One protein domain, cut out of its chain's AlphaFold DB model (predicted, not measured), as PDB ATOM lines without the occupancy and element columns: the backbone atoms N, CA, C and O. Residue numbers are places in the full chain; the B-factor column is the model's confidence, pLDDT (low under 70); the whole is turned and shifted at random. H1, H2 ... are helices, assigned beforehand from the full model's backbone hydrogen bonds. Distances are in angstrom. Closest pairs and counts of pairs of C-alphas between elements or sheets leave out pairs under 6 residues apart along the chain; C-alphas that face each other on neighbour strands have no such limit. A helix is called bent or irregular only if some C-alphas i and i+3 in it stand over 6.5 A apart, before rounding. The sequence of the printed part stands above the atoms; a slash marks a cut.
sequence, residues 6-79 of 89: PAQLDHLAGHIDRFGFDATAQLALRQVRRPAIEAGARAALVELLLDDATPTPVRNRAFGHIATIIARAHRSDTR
ATOM      1  N   PRO A   6      -8.076  29.289  -8.227       79.31
ATOM      2  CA  PRO A   6      -7.794  29.906  -6.931       79.31
ATOM      3  C   PRO A   6      -6.376  30.484  -6.807       79.31
ATOM      4  O   PRO A   6      -6.235  31.677  -6.538       79.31
ATOM      5  N   ALA A   7      -5.333  29.695  -7.084       84.00
ATOM      6  CA  ALA A   7      -3.946  30.164  -6.980       84.00
ATOM      7  C   ALA A   7      -3.640  31.322  -7.950       84.00
ATOM      8  O   ALA A   7      -2.883  32.244  -7.634       84.00
ATOM      9  N   GLN A   8      -4.259  31.307  -9.133       85.62
ATOM     10  CA  GLN A   8      -4.134  32.383 -10.115       85.62
ATOM     11  C   GLN A   8      -4.795  33.689  -9.647       85.62
ATOM     12  O   GLN A   8      -4.241  34.769  -9.868       85.62
ATOM     13  N   LEU A   9      -5.957  33.606  -8.991       87.62
ATOM     14  CA  LEU A   9      -6.630  34.771  -8.411       87.62
ATOM     15  C   LEU A   9      -5.815  35.379  -7.269       87.62
ATOM     16  O   LEU A   9      -5.694  36.601  -7.215       87.62
ATOM     17  N   ASP A  10      -5.211  34.553  -6.414       88.38
ATOM     18  CA  ASP A  10      -4.348  35.025  -5.326       88.38
ATOM     19  C   ASP A  10      -3.084  35.709  -5.861       88.38
ATOM     20  O   ASP A  10      -2.687  36.773  -5.377       88.38
ATOM     21  N   HIS A  11      -2.478  35.155  -6.916       89.12
ATOM     22  CA  HIS A  11      -1.339  35.786  -7.580       89.12
ATOM     23  C   HIS A  11      -1.706  37.156  -8.169       89.12
ATOM     24  O   HIS A  11      -0.972  38.129  -7.981       89.12
ATOM     25  N   LEU A  12      -2.856  37.252  -8.845       89.94
ATOM     26  CA  LEU A  12      -3.374  38.517  -9.370       89.94
ATOM     27  C   LEU A  12      -3.668  39.519  -8.252       89.94
ATOM     28  O   LEU A  12      -3.299  40.683  -8.381       89.94
ATOM     29  N   ALA A  13      -4.279  39.072  -7.154       90.69
ATOM     30  CA  ALA A  13      -4.565  39.916  -6.001       90.69
ATOM     31  C   ALA A  13      -3.279  40.530  -5.431       90.69
ATOM     32  O   ALA A  13      -3.209  41.744  -5.253       90.69
ATOM     33  N   GLY A  14      -2.239  39.714  -5.226       89.12
ATOM     34  CA  GLY A  14      -0.942  40.188  -4.740       89.12
ATOM     35  C   GLY A  14      -0.235  41.133  -5.716       89.12
ATOM     36  O   GLY A  14       0.447  42.065  -5.291       89.12
ATOM     37  N   HIS A  15      -0.408  40.931  -7.024       90.12
ATOM     38  CA  HIS A  15       0.148  41.827  -8.035       90.12
ATOM     39  C   HIS A  15      -0.575  43.182  -8.056       90.12
ATOM     40  O   HIS A  15       0.084  44.220  -8.052       90.12
ATOM     41  N   ILE A  16      -1.913  43.182  -8.027       89.69
ATOM     42  CA  ILE A  16      -2.737  44.400  -7.990       89.69
ATOM     43  C   ILE A  16      -2.470  45.190  -6.704       89.69
ATOM     44  O   ILE A  16      -2.347  46.409  -6.760       89.69
ATOM     45  N   ASP A  17      -2.336  44.517  -5.562       89.44
ATOM     46  CA  ASP A  17      -2.029  45.166  -4.282       89.44
ATOM     47  C   ASP A  17      -0.652  45.849  -4.300       89.44
ATOM     48  O   ASP A  17      -0.503  46.991  -3.868       89.44
ATOM     49  N   ARG A  18       0.358  45.179  -4.872       89.19
ATOM     50  CA  ARG A  18       1.739  45.677  -4.897       89.19
ATOM     51  C   ARG A  18       1.998  46.738  -5.967       89.19
ATOM     52  O   ARG A  18       2.820  47.625  -5.744       89.19
ATOM     53  N   PHE A  19       1.365  46.621  -7.132       88.12
ATOM     54  CA  PHE A  19       1.708  47.417  -8.318       88.12
ATOM     55  C   PHE A  19       0.524  48.186  -8.921       88.12
ATOM     56  O   PHE A  19       0.726  49.043  -9.777       88.12
ATOM     57  N   GLY A  20      -0.702  47.918  -8.474       86.25
ATOM     58  CA  GLY A  20      -1.918  48.514  -9.018       86.25
ATOM     59  C   GLY A  20      -2.400  47.865 -10.319       86.25
ATOM     60  O   GLY A  20      -1.743  47.014 -10.925       86.25
ATOM     61  N   PHE A  21      -3.586  48.284 -10.767       86.69
ATOM     62  CA  PHE A  21      -4.178  47.798 -12.018       86.69
ATOM     63  C   PHE A  21      -3.406  48.237 -13.260       86.69
ATOM     64  O   PHE A  21      -3.313  47.455 -14.198       86.69
ATOM     65  N   ASP A  22      -2.813  49.430 -13.250       82.38
ATOM     66  CA  ASP A  22      -2.112  49.986 -14.416       82.38
ATOM     67  C   ASP A  22      -0.854  49.179 -14.776       82.38
ATOM     68  O   ASP A  22      -0.484  49.065 -15.942       82.38
ATOM     69  N   ALA A  23      -0.217  48.568 -13.772       80.31
ATOM     70  CA  ALA A  23       0.909  47.655 -13.950       80.31
ATOM     71  C   ALA A  23       0.475  46.194 -14.172       80.31
ATOM     72  O   ALA A  23       1.285  45.355 -14.565       80.31
ATOM     73  N   THR A  24      -0.802  45.873 -13.939       82.69
ATOM     74  CA  THR A  24      -1.334  44.524 -14.133       82.69
ATOM     75  C   THR A  24      -1.710  44.338 -15.599       82.69
ATOM     76  O   THR A  24      -2.585  45.018 -16.129       82.69
ATOM     77  N   ALA A  25      -1.076  43.375 -16.274       78.25
ATOM     78  CA  ALA A  25      -1.331  43.141 -17.692       78.25
ATOM     79  C   ALA A  25      -2.825  42.881 -17.965       78.25
ATOM     80  O   ALA A  25      -3.419  41.945 -17.426       78.25
ATOM     81  N   GLN A  26      -3.407  43.649 -18.889       79.06
ATOM     82  CA  GLN A  26      -4.793  43.483 -19.344       79.06
ATOM     83  C   GLN A  26      -5.108  42.046 -19.791       79.06
ATOM     84  O   GLN A  26      -6.206  41.535 -19.569       79.06
ATOM     85  N   LEU A  27      -4.127  41.343 -20.364       76.88
ATOM     86  CA  LEU A  27      -4.254  39.925 -20.701       76.88
ATOM     87  C   LEU A  27      -4.502  39.045 -19.462       76.88
ATOM     88  O   LEU A  27      -5.320  38.132 -19.529       76.88
ATOM     89  N   ALA A  28      -3.843  39.333 -18.339       80.25
ATOM     90  CA  ALA A  28      -3.990  38.587 -17.094       80.25
ATOM     91  C   ALA A  28      -5.363  38.843 -16.440       80.25
ATOM     92  O   ALA A  28      -6.009  37.907 -15.976       80.25
ATOM     93  N   LEU A  29      -5.882  40.075 -16.508       82.69
ATOM     94  CA  LEU A  29      -7.248  40.389 -16.061       82.69
ATOM     95  C   LEU A  29      -8.313  39.721 -16.943       82.69
ATOM     96  O   LEU A  29      -9.303  39.188 -16.442       82.69
ATOM     97  N   ARG A  30      -8.102  39.675 -18.266       85.44
ATOM     98  CA  ARG A  30      -9.019  38.998 -19.205       85.44
ATOM     99  C   ARG A  30      -9.123  37.497 -18.962       85.44
ATOM    100  O   ARG A  30     -10.171  36.925 -19.257       85.44
ATOM    101  N   GLN A  31      -8.094  36.863 -18.402       86.19
ATOM    102  CA  GLN A  31      -8.157  35.448 -18.021       86.19
ATOM    103  C   GLN A  31      -9.204  35.190 -16.925       86.19
ATOM    104  O   GLN A  31      -9.756  34.096 -16.873       86.19
ATOM    105  N   VAL A  32      -9.565  36.206 -16.131       86.25
ATOM    106  CA  VAL A  32     -10.624  36.124 -15.109       86.25
ATOM    107  C   VAL A  32     -12.030  36.159 -15.726       86.25
ATOM    108  O   VAL A  32     -12.977  35.657 -15.126       86.25
ATOM    109  N   ARG A  33     -12.194  36.686 -16.951       89.56
ATOM    110  CA  ARG A  33     -13.513  36.884 -17.584       89.56
ATOM    111  C   ARG A  33     -14.308  35.594 -17.708       89.56
ATOM    112  O   ARG A  33     -15.446  35.534 -17.256       89.56
ATOM    113  N   ARG A  34     -13.738  34.579 -18.358       89.06
ATOM    114  CA  ARG A  34     -14.452  33.324 -18.620       89.06
ATOM    115  C   ARG A  34     -14.806  32.590 -17.315       89.06
ATOM    116  O   ARG A  34     -15.989  32.310 -17.140       89.06
ATOM    117  N   PRO A  35     -13.866  32.383 -16.373       89.50
ATOM    118  CA  PRO A  35     -14.189  31.764 -15.093       89.50
ATOM    119  C   PRO A  35     -15.212  32.546 -14.263       89.50
ATOM    120  O   PRO A  35     -16.053  31.946 -13.604       89.50
ATOM    121  N   ALA A  36     -15.190  33.883 -14.312       90.69
ATOM    122  CA  ALA A  36     -16.187  34.704 -13.631       90.69
ATOM    123  C   ALA A  36     -17.599  34.465 -14.185       90.69
ATOM    124  O   ALA A  36     -18.537  34.294 -13.410       90.69
ATOM    125  N   ILE A  37     -17.752  34.431 -15.513       90.94
ATOM    126  CA  ILE A  37     -19.041  34.169 -16.168       90.94
ATOM    127  C   ILE A  37     -19.527  32.746 -15.873       90.94
ATOM    128  O   ILE A  37     -20.690  32.570 -15.520       90.94
ATOM    129  N   GLU A  38     -18.643  31.747 -15.950       90.31
ATOM    130  CA  GLU A  38     -18.960  30.351 -15.608       90.31
ATOM    131  C   GLU A  38     -19.379  30.208 -14.131       90.31
ATOM    132  O   GLU A  38     -20.302  29.460 -13.822       90.31
ATOM    133  N   ALA A  39     -18.783  30.993 -13.229       89.12
ATOM    134  CA  ALA A  39     -19.160  31.063 -11.817       89.12
ATOM    135  C   ALA A  39     -20.436  31.894 -11.540       89.12
ATOM    136  O   ALA A  39     -20.851  32.013 -10.385       89.12
ATOM    137  N   GLY A  40     -21.064  32.478 -12.567       91.50
ATOM    138  CA  GLY A  40     -22.313  33.239 -12.453       91.50
ATOM    139  C   GLY A  40     -22.148  34.731 -12.144       91.50
ATOM    140  O   GLY A  40     -23.107  35.384 -11.722       91.50
ATOM    141  N   ALA A  41     -20.958  35.306 -12.337       93.19
ATOM    142  CA  ALA A  41     -20.768  36.748 -12.228       93.19
ATOM    143  C   ALA A  41     -21.525  37.496 -13.336       93.19
ATOM    144  O   ALA A  41     -21.604  37.061 -14.486       93.19
ATOM    145  N   ARG A  42     -22.064  38.673 -13.001       94.88
ATOM    146  CA  ARG A  42     -22.739  39.542 -13.976       94.88
ATOM    147  C   ARG A  42     -21.731  40.094 -14.985       94.88
ATOM    148  O   ARG A  42     -20.690  40.600 -14.579       94.88
ATOM    149  N   ALA A  43     -22.085  40.101 -16.271       91.62
ATOM    150  CA  ALA A  43     -21.228  40.634 -17.338       91.62
ATOM    151  C   ALA A  43     -20.769  42.079 -17.070       91.62
ATOM    152  O   ALA A  43     -19.578  42.355 -17.147       91.62
ATOM    153  N   ALA A  44     -21.678  42.951 -16.621       93.38
ATOM    154  CA  ALA A  44     -21.355  44.334 -16.261       93.38
ATOM    155  C   ALA A  44     -20.279  44.445 -15.161       93.38
ATOM    156  O   ALA A  44     -19.466  45.359 -15.174       93.38
ATOM    157  N   LEU A  45     -20.234  43.502 -14.211       93.94
ATOM    158  CA  LEU A  45     -19.207  43.490 -13.164       93.94
ATOM    159  C   LEU A  45     -17.829  43.141 -13.739       93.94
ATOM    160  O   LEU A  45     -16.818  43.688 -13.308       93.94
ATOM    161  N   VAL A  46     -17.798  42.238 -14.719       93.12
ATOM    162  CA  VAL A  46     -16.573  41.866 -15.433       93.12
ATOM    163  C   VAL A  46     -16.105  43.004 -16.338       93.12
ATOM    164  O   VAL A  46     -14.910  43.266 -16.411       93.12
ATOM    165  N   GLU A  47     -17.023  43.718 -16.984       93.81
ATOM    166  CA  GLU A  47     -16.696  44.907 -17.779       93.81
ATOM    167  C   GLU A  47     -16.071  46.006 -16.914       93.81
ATOM    168  O   GLU A  47     -15.013  46.512 -17.275       93.81
ATOM    169  N   LEU A  48     -16.624  46.274 -15.723       93.94
ATOM    170  CA  LEU A  48     -16.038  47.221 -14.762       93.94
ATOM    171  C   LEU A  48     -14.608  46.857 -14.340       93.94
ATOM    172  O   LEU A  48     -13.827  47.742 -14.017       93.94
ATOM    173  N   LEU A  49     -14.254  45.570 -14.296       92.88
ATOM    174  CA  LEU A  49     -12.890  45.138 -13.971       92.88
ATOM    175  C   LEU A  49     -11.906  45.420 -15.122       92.88
ATOM    176  O   LEU A  49     -10.746  45.772 -14.881       92.88
ATOM    177  N   LEU A  50     -12.362  45.206 -16.358       91.38
ATOM    178  CA  LEU A  50     -11.531  45.226 -17.564       91.38
ATOM    179  C   LEU A  50     -11.404  46.613 -18.197       91.38
ATOM    180  O   LEU A  50     -10.440  46.846 -18.924       91.38
ATOM    181  N   ASP A  51     -12.356  47.503 -17.941       92.00
ATOM    182  CA  ASP A  51     -12.355  48.861 -18.465       92.00
ATOM    183  C   ASP A  51     -11.321  49.746 -17.747       92.00
ATOM    184  O   ASP A  51     -11.432  50.024 -16.553       92.00
ATOM    185  N   ASP A  52     -10.320  50.217 -18.494       87.25
ATOM    186  CA  ASP A  52      -9.278  51.112 -17.981       87.25
ATOM    187  C   ASP A  52      -9.787  52.531 -17.701       87.25
ATOM    188  O   ASP A  52      -9.158  53.260 -16.935       87.25
ATOM    189  N   ALA A  53     -10.942  52.923 -18.251       91.69
ATOM    190  CA  ALA A  53     -11.590  54.184 -17.896       91.69
ATOM    191  C   ALA A  53     -12.318  54.110 -16.541       91.69
ATOM    192  O   ALA A  53     -12.656  55.142 -15.954       91.69
ATOM    193  N   THR A  54     -12.553  52.902 -16.017       93.12
ATOM    194  CA  THR A  54     -13.193  52.718 -14.716       93.12
ATOM    195  C   THR A  54     -12.210  53.074 -13.589       93.12
ATOM    196  O   THR A  54     -11.093  52.555 -13.558       93.12
ATOM    197  N   PRO A  55     -12.604  53.903 -12.599       93.25
ATOM    198  CA  PRO A  55     -11.712  54.293 -11.510       93.25
ATOM    199  C   PRO A  55     -11.144  53.095 -10.740       93.25
ATOM    200  O   PRO A  55     -11.880  52.178 -10.365       93.25
ATOM    201  N   THR A  56      -9.856  53.148 -10.395       90.06
ATOM    202  CA  THR A  56      -9.135  52.093  -9.658       90.06
ATOM    203  C   THR A  56      -9.878  51.573  -8.417       90.06
ATOM    204  O   THR A  56      -9.958  50.354  -8.248       90.06
ATOM    205  N   PRO A  57     -10.509  52.414  -7.566       92.38
ATOM    206  CA  PRO A  57     -11.277  51.915  -6.420       92.38
ATOM    207  C   PRO A  57     -12.486  51.055  -6.814       92.38
ATOM    208  O   PRO A  57     -12.857  50.130  -6.091       92.38
ATOM    209  N   VAL A  58     -13.111  51.350  -7.956       94.62
ATOM    210  CA  VAL A  58     -14.236  50.576  -8.496       94.62
ATOM    211  C   VAL A  58     -13.730  49.250  -9.059       94.62
ATOM    212  O   VAL A  58     -14.294  48.210  -8.720       94.62
ATOM    213  N   ARG A  59     -12.619  49.263  -9.809       93.69
ATOM    214  CA  ARG A  59     -11.955  48.046 -10.316       93.69
ATOM    215  C   ARG A  59     -11.535  47.110  -9.181       93.69
ATOM    216  O   ARG A  59     -11.802  45.913  -9.250       93.69
ATOM    217  N   ASN A  60     -10.987  47.652  -8.089       91.19
ATOM    218  CA  ASN A  60     -10.599  46.882  -6.896       91.19
ATOM    219  C   ASN A  60     -11.800  46.167  -6.263       91.19
ATOM    220  O   ASN A  60     -11.742  44.975  -5.959       91.19
ATOM    221  N   ARG A  61     -12.922  46.877  -6.103       94.56
ATOM    222  CA  ARG A  61     -14.161  46.277  -5.583       94.56
ATOM    223  C   ARG A  61     -14.730  45.230  -6.536       94.56
ATOM    224  O   ARG A  61     -15.174  44.179  -6.076       94.56
ATOM    225  N   ALA A  62     -14.709  45.502  -7.842       94.56
ATOM    226  CA  ALA A  62     -15.155  44.559  -8.860       94.56
ATOM    227  C   ALA A  62     -14.329  43.266  -8.814       94.56
ATOM    228  O   ALA A  62     -14.905  42.179  -8.760       94.56
ATOM    229  N   PHE A  63     -13.001  43.382  -8.725       93.56
ATOM    230  CA  PHE A  63     -12.093  42.245  -8.586       93.56
ATOM    231  C   PHE A  63     -12.405  41.404  -7.344       93.56
ATOM    232  O   PHE A  63     -12.638  40.203  -7.468       93.56
ATOM    233  N   GLY A  64     -12.498  42.021  -6.160       92.69
ATOM    234  CA  GLY A  64     -12.806  41.296  -4.922       92.69
ATOM    235  C   GLY A  64     -14.163  40.577  -4.958       92.69
ATOM    236  O   GLY A  64     -14.300  39.449  -4.474       92.69
ATOM    237  N   HIS A  65     -15.171  41.190  -5.587       95.12
ATOM    238  CA  HIS A  65     -16.485  40.573  -5.766       95.12
ATOM    239  C   HIS A  65     -16.403  39.366  -6.715       95.12
ATOM    240  O   HIS A  65     -16.890  38.285  -6.381       95.12
ATOM    241  N   ILE A  66     -15.734  39.513  -7.861       93.56
ATOM    242  CA  ILE A  66     -15.530  38.424  -8.825       93.56
ATOM    243  C   ILE A  66     -14.760  37.261  -8.188       93.56
ATOM    244  O   ILE A  66     -15.205  36.117  -8.283       93.56
ATOM    245  N   ALA A  67     -13.668  37.543  -7.473       91.62
ATOM    246  CA  ALA A  67     -12.890  36.529  -6.767       91.62
ATOM    247  C   ALA A  67     -13.750  35.763  -5.746       91.62
ATOM    248  O   ALA A  67     -13.705  34.536  -5.684       91.62
ATOM    249  N   THR A  68     -14.618  36.466  -5.008       92.50
ATOM    250  CA  THR A  68     -15.556  35.842  -4.061       92.50
ATOM    251  C   THR A  68     -16.561  34.922  -4.755       92.50
ATOM    252  O   THR A  68     -16.861  33.843  -4.239       92.50
ATOM    253  N   ILE A  69     -17.100  35.331  -5.908       92.62
ATOM    254  CA  ILE A  69     -18.046  34.522  -6.694       92.62
ATOM    255  C   ILE A  69     -17.364  33.239  -7.172       92.62
ATOM    256  O   ILE A  69     -17.878  32.148  -6.927       92.62
ATOM    257  N   ILE A  70     -16.175  33.362  -7.763       89.81
ATOM    258  CA  ILE A  70     -15.392  32.222  -8.251       89.81
ATOM    259  C   ILE A  70     -15.052  31.265  -7.102       89.81
ATOM    260  O   ILE A  70     -15.307  30.065  -7.199       89.81
ATOM    261  N   ALA A  71     -14.558  31.782  -5.974       88.50
ATOM    262  CA  ALA A  71     -14.219  30.964  -4.809       88.50
ATOM    263  C   ALA A  71     -15.440  30.239  -4.215       88.50
ATOM    264  O   ALA A  71     -15.332  29.123  -3.704       88.50
ATOM    265  N   ARG A  72     -16.630  30.853  -4.261       88.69
ATOM    266  CA  ARG A  72     -17.882  30.196  -3.850       88.69
ATOM    267  C   ARG A  72     -18.284  29.092  -4.820       88.69
ATOM    268  O   ARG A  72     -18.604  28.008  -4.348       88.69
ATOM    269  N   ALA A  73     -18.232  29.343  -6.126       86.94
ATOM    270  CA  ALA A  73     -18.546  28.337  -7.139       86.94
ATOM    271  C   ALA A  73     -17.632  27.109  -7.009       86.94
ATOM    272  O   ALA A  73     -18.120  25.984  -6.954       86.94
ATOM    273  N   HIS A  74     -16.327  27.328  -6.822       81.94
ATOM    274  CA  HIS A  74     -15.360  26.244  -6.656       81.94
ATOM    275  C   HIS A  74     -15.583  25.424  -5.372       81.94
ATOM    276  O   HIS A  74     -15.450  24.202  -5.376       81.94
ATOM    277  N   ARG A  75     -15.989  26.068  -4.266       78.81
ATOM    278  CA  ARG A  75     -16.372  25.364  -3.025       78.81
ATOM    279  C   ARG A  75     -17.669  24.565  -3.151       78.81
ATOM    280  O   ARG A  75     -17.811  23.538  -2.496       78.81
ATOM    281  N   SER A  76     -18.621  25.041  -3.949       72.94
ATOM    282  CA  SER A  76     -19.867  24.311  -4.208       72.94
ATOM    283  C   SER A  76     -19.635  23.072  -5.072       72.94
ATOM    284  O   SER A  76     -20.280  22.061  -4.834       72.94
ATOM    285  N   ASP A  77     -18.696  23.140  -6.018       64.56
ATOM    286  CA  ASP A  77     -18.333  22.029  -6.910       64.56
ATOM    287  C   ASP A  77     -17.506  20.942  -6.189       64.56
ATOM    288  O   ASP A  77     -17.612  19.752  -6.466       64.56
ATOM    289  N   THR A  78     -16.714  21.345  -5.189       59.16
ATOM    290  CA  THR A  78     -15.893  20.435  -4.369       59.16
ATOM    291  C   THR A  78     -16.611  19.870  -3.147       59.16
ATOM    292  O   THR A  78     -16.089  18.945  -2.521       59.16
ATOM    293  N   ARG A  79     -17.808  20.363  -2.791       54.06
ATOM    294  CA  ARG A  79     -18.647  19.678  -1.802       54.06
ATOM    295  C   ARG A  79     -19.178  18.396  -2.445       54.06
ATOM    296  O   ARG A  79     -19.996  18.496  -3.360       54.06
TER     297      ARG A  79
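Overview. This is residues 6 to 79 of the 89 residues of an uncharacterized protein of Acidimicrobiaceae bacterium (UniProt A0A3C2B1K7). A compact group of four helices is built along one long helix, H4, with the shorter H2 slanting beside it; H1 and H3 lie on opposite sides of this pair. H1 runs nearly alongside H4, and the last turns of H4 extend beyond the other three helices. The printed part has 74 residues with four named helices, H1 to H4 in chain order, and no named strand: the class is all helix. The radius of gyration of the C-alphas is 11.7 A and the outline is elongated, 36 by 24 by 19 A.

Arrangement. H4, residues 56 to 78, touches H3, residues 43 to 50, with its residues 58 to 66 alone, at a steep tilt of 57 degrees, opposite ways; the closest C-alphas are those of Leu 49 and Arg 59, 4.8 A apart. The hub is H2, residues 26 to 38, which touches the three other helices. Its residues 35 to 36 alone touch residues 66 to 70 of H4, at a steep tilt of 44 degrees, the same way; the closest C-alphas, of Ala 36 and Ile 70, are 6.0 A apart. H2 and H3 form a helical hairpin at 18 degrees, a shallow tilt, with the C-alphas of Arg 33 and Val 46 closest at 6.2 A. H1, residues 6 to 19, forms a second helical hairpin with H2 at a steep tilt of 38 degrees; they only just touch, with 3 pairs of C-alphas within 8 A, the closest being those of Leu 12 and Ala 28 at 7.7 A. H1 and H4 are close but not clearly touching, at a shallow tilt of 15 degrees, opposite ways, with the C-alphas of Leu 9 and Ala 67 closest at 6.7 A. H1 and H3 are apart. In H1, H3 and H4 every O i to N i+4 pair is within hydrogen-bond range; in H2, 5 of 9 are.

Along the chain. H4 is 32.8 A from first to last C-alpha, and C-alpha 78 stands at (-15.893, 20.435, -4.369). H1 is 20.0 A long from C-alpha 6 at (-7.794, 29.906, -6.931), H2 19.7 A and H3 10.7 A. H2 is irregular, but only just: C-alphas 31 and 34 are 6.7 A apart.

Size, cuts and confidence. The two C-alphas farthest apart, of Ala 53 and Arg 79, are 38.7 A apart. The printed part has no cut; the links H2 to H3 and H3 to H4 are tight, and H1 to H2 is short. Mean pLDDT of the printed part is 87.6, with residues 77 to 79 under 70.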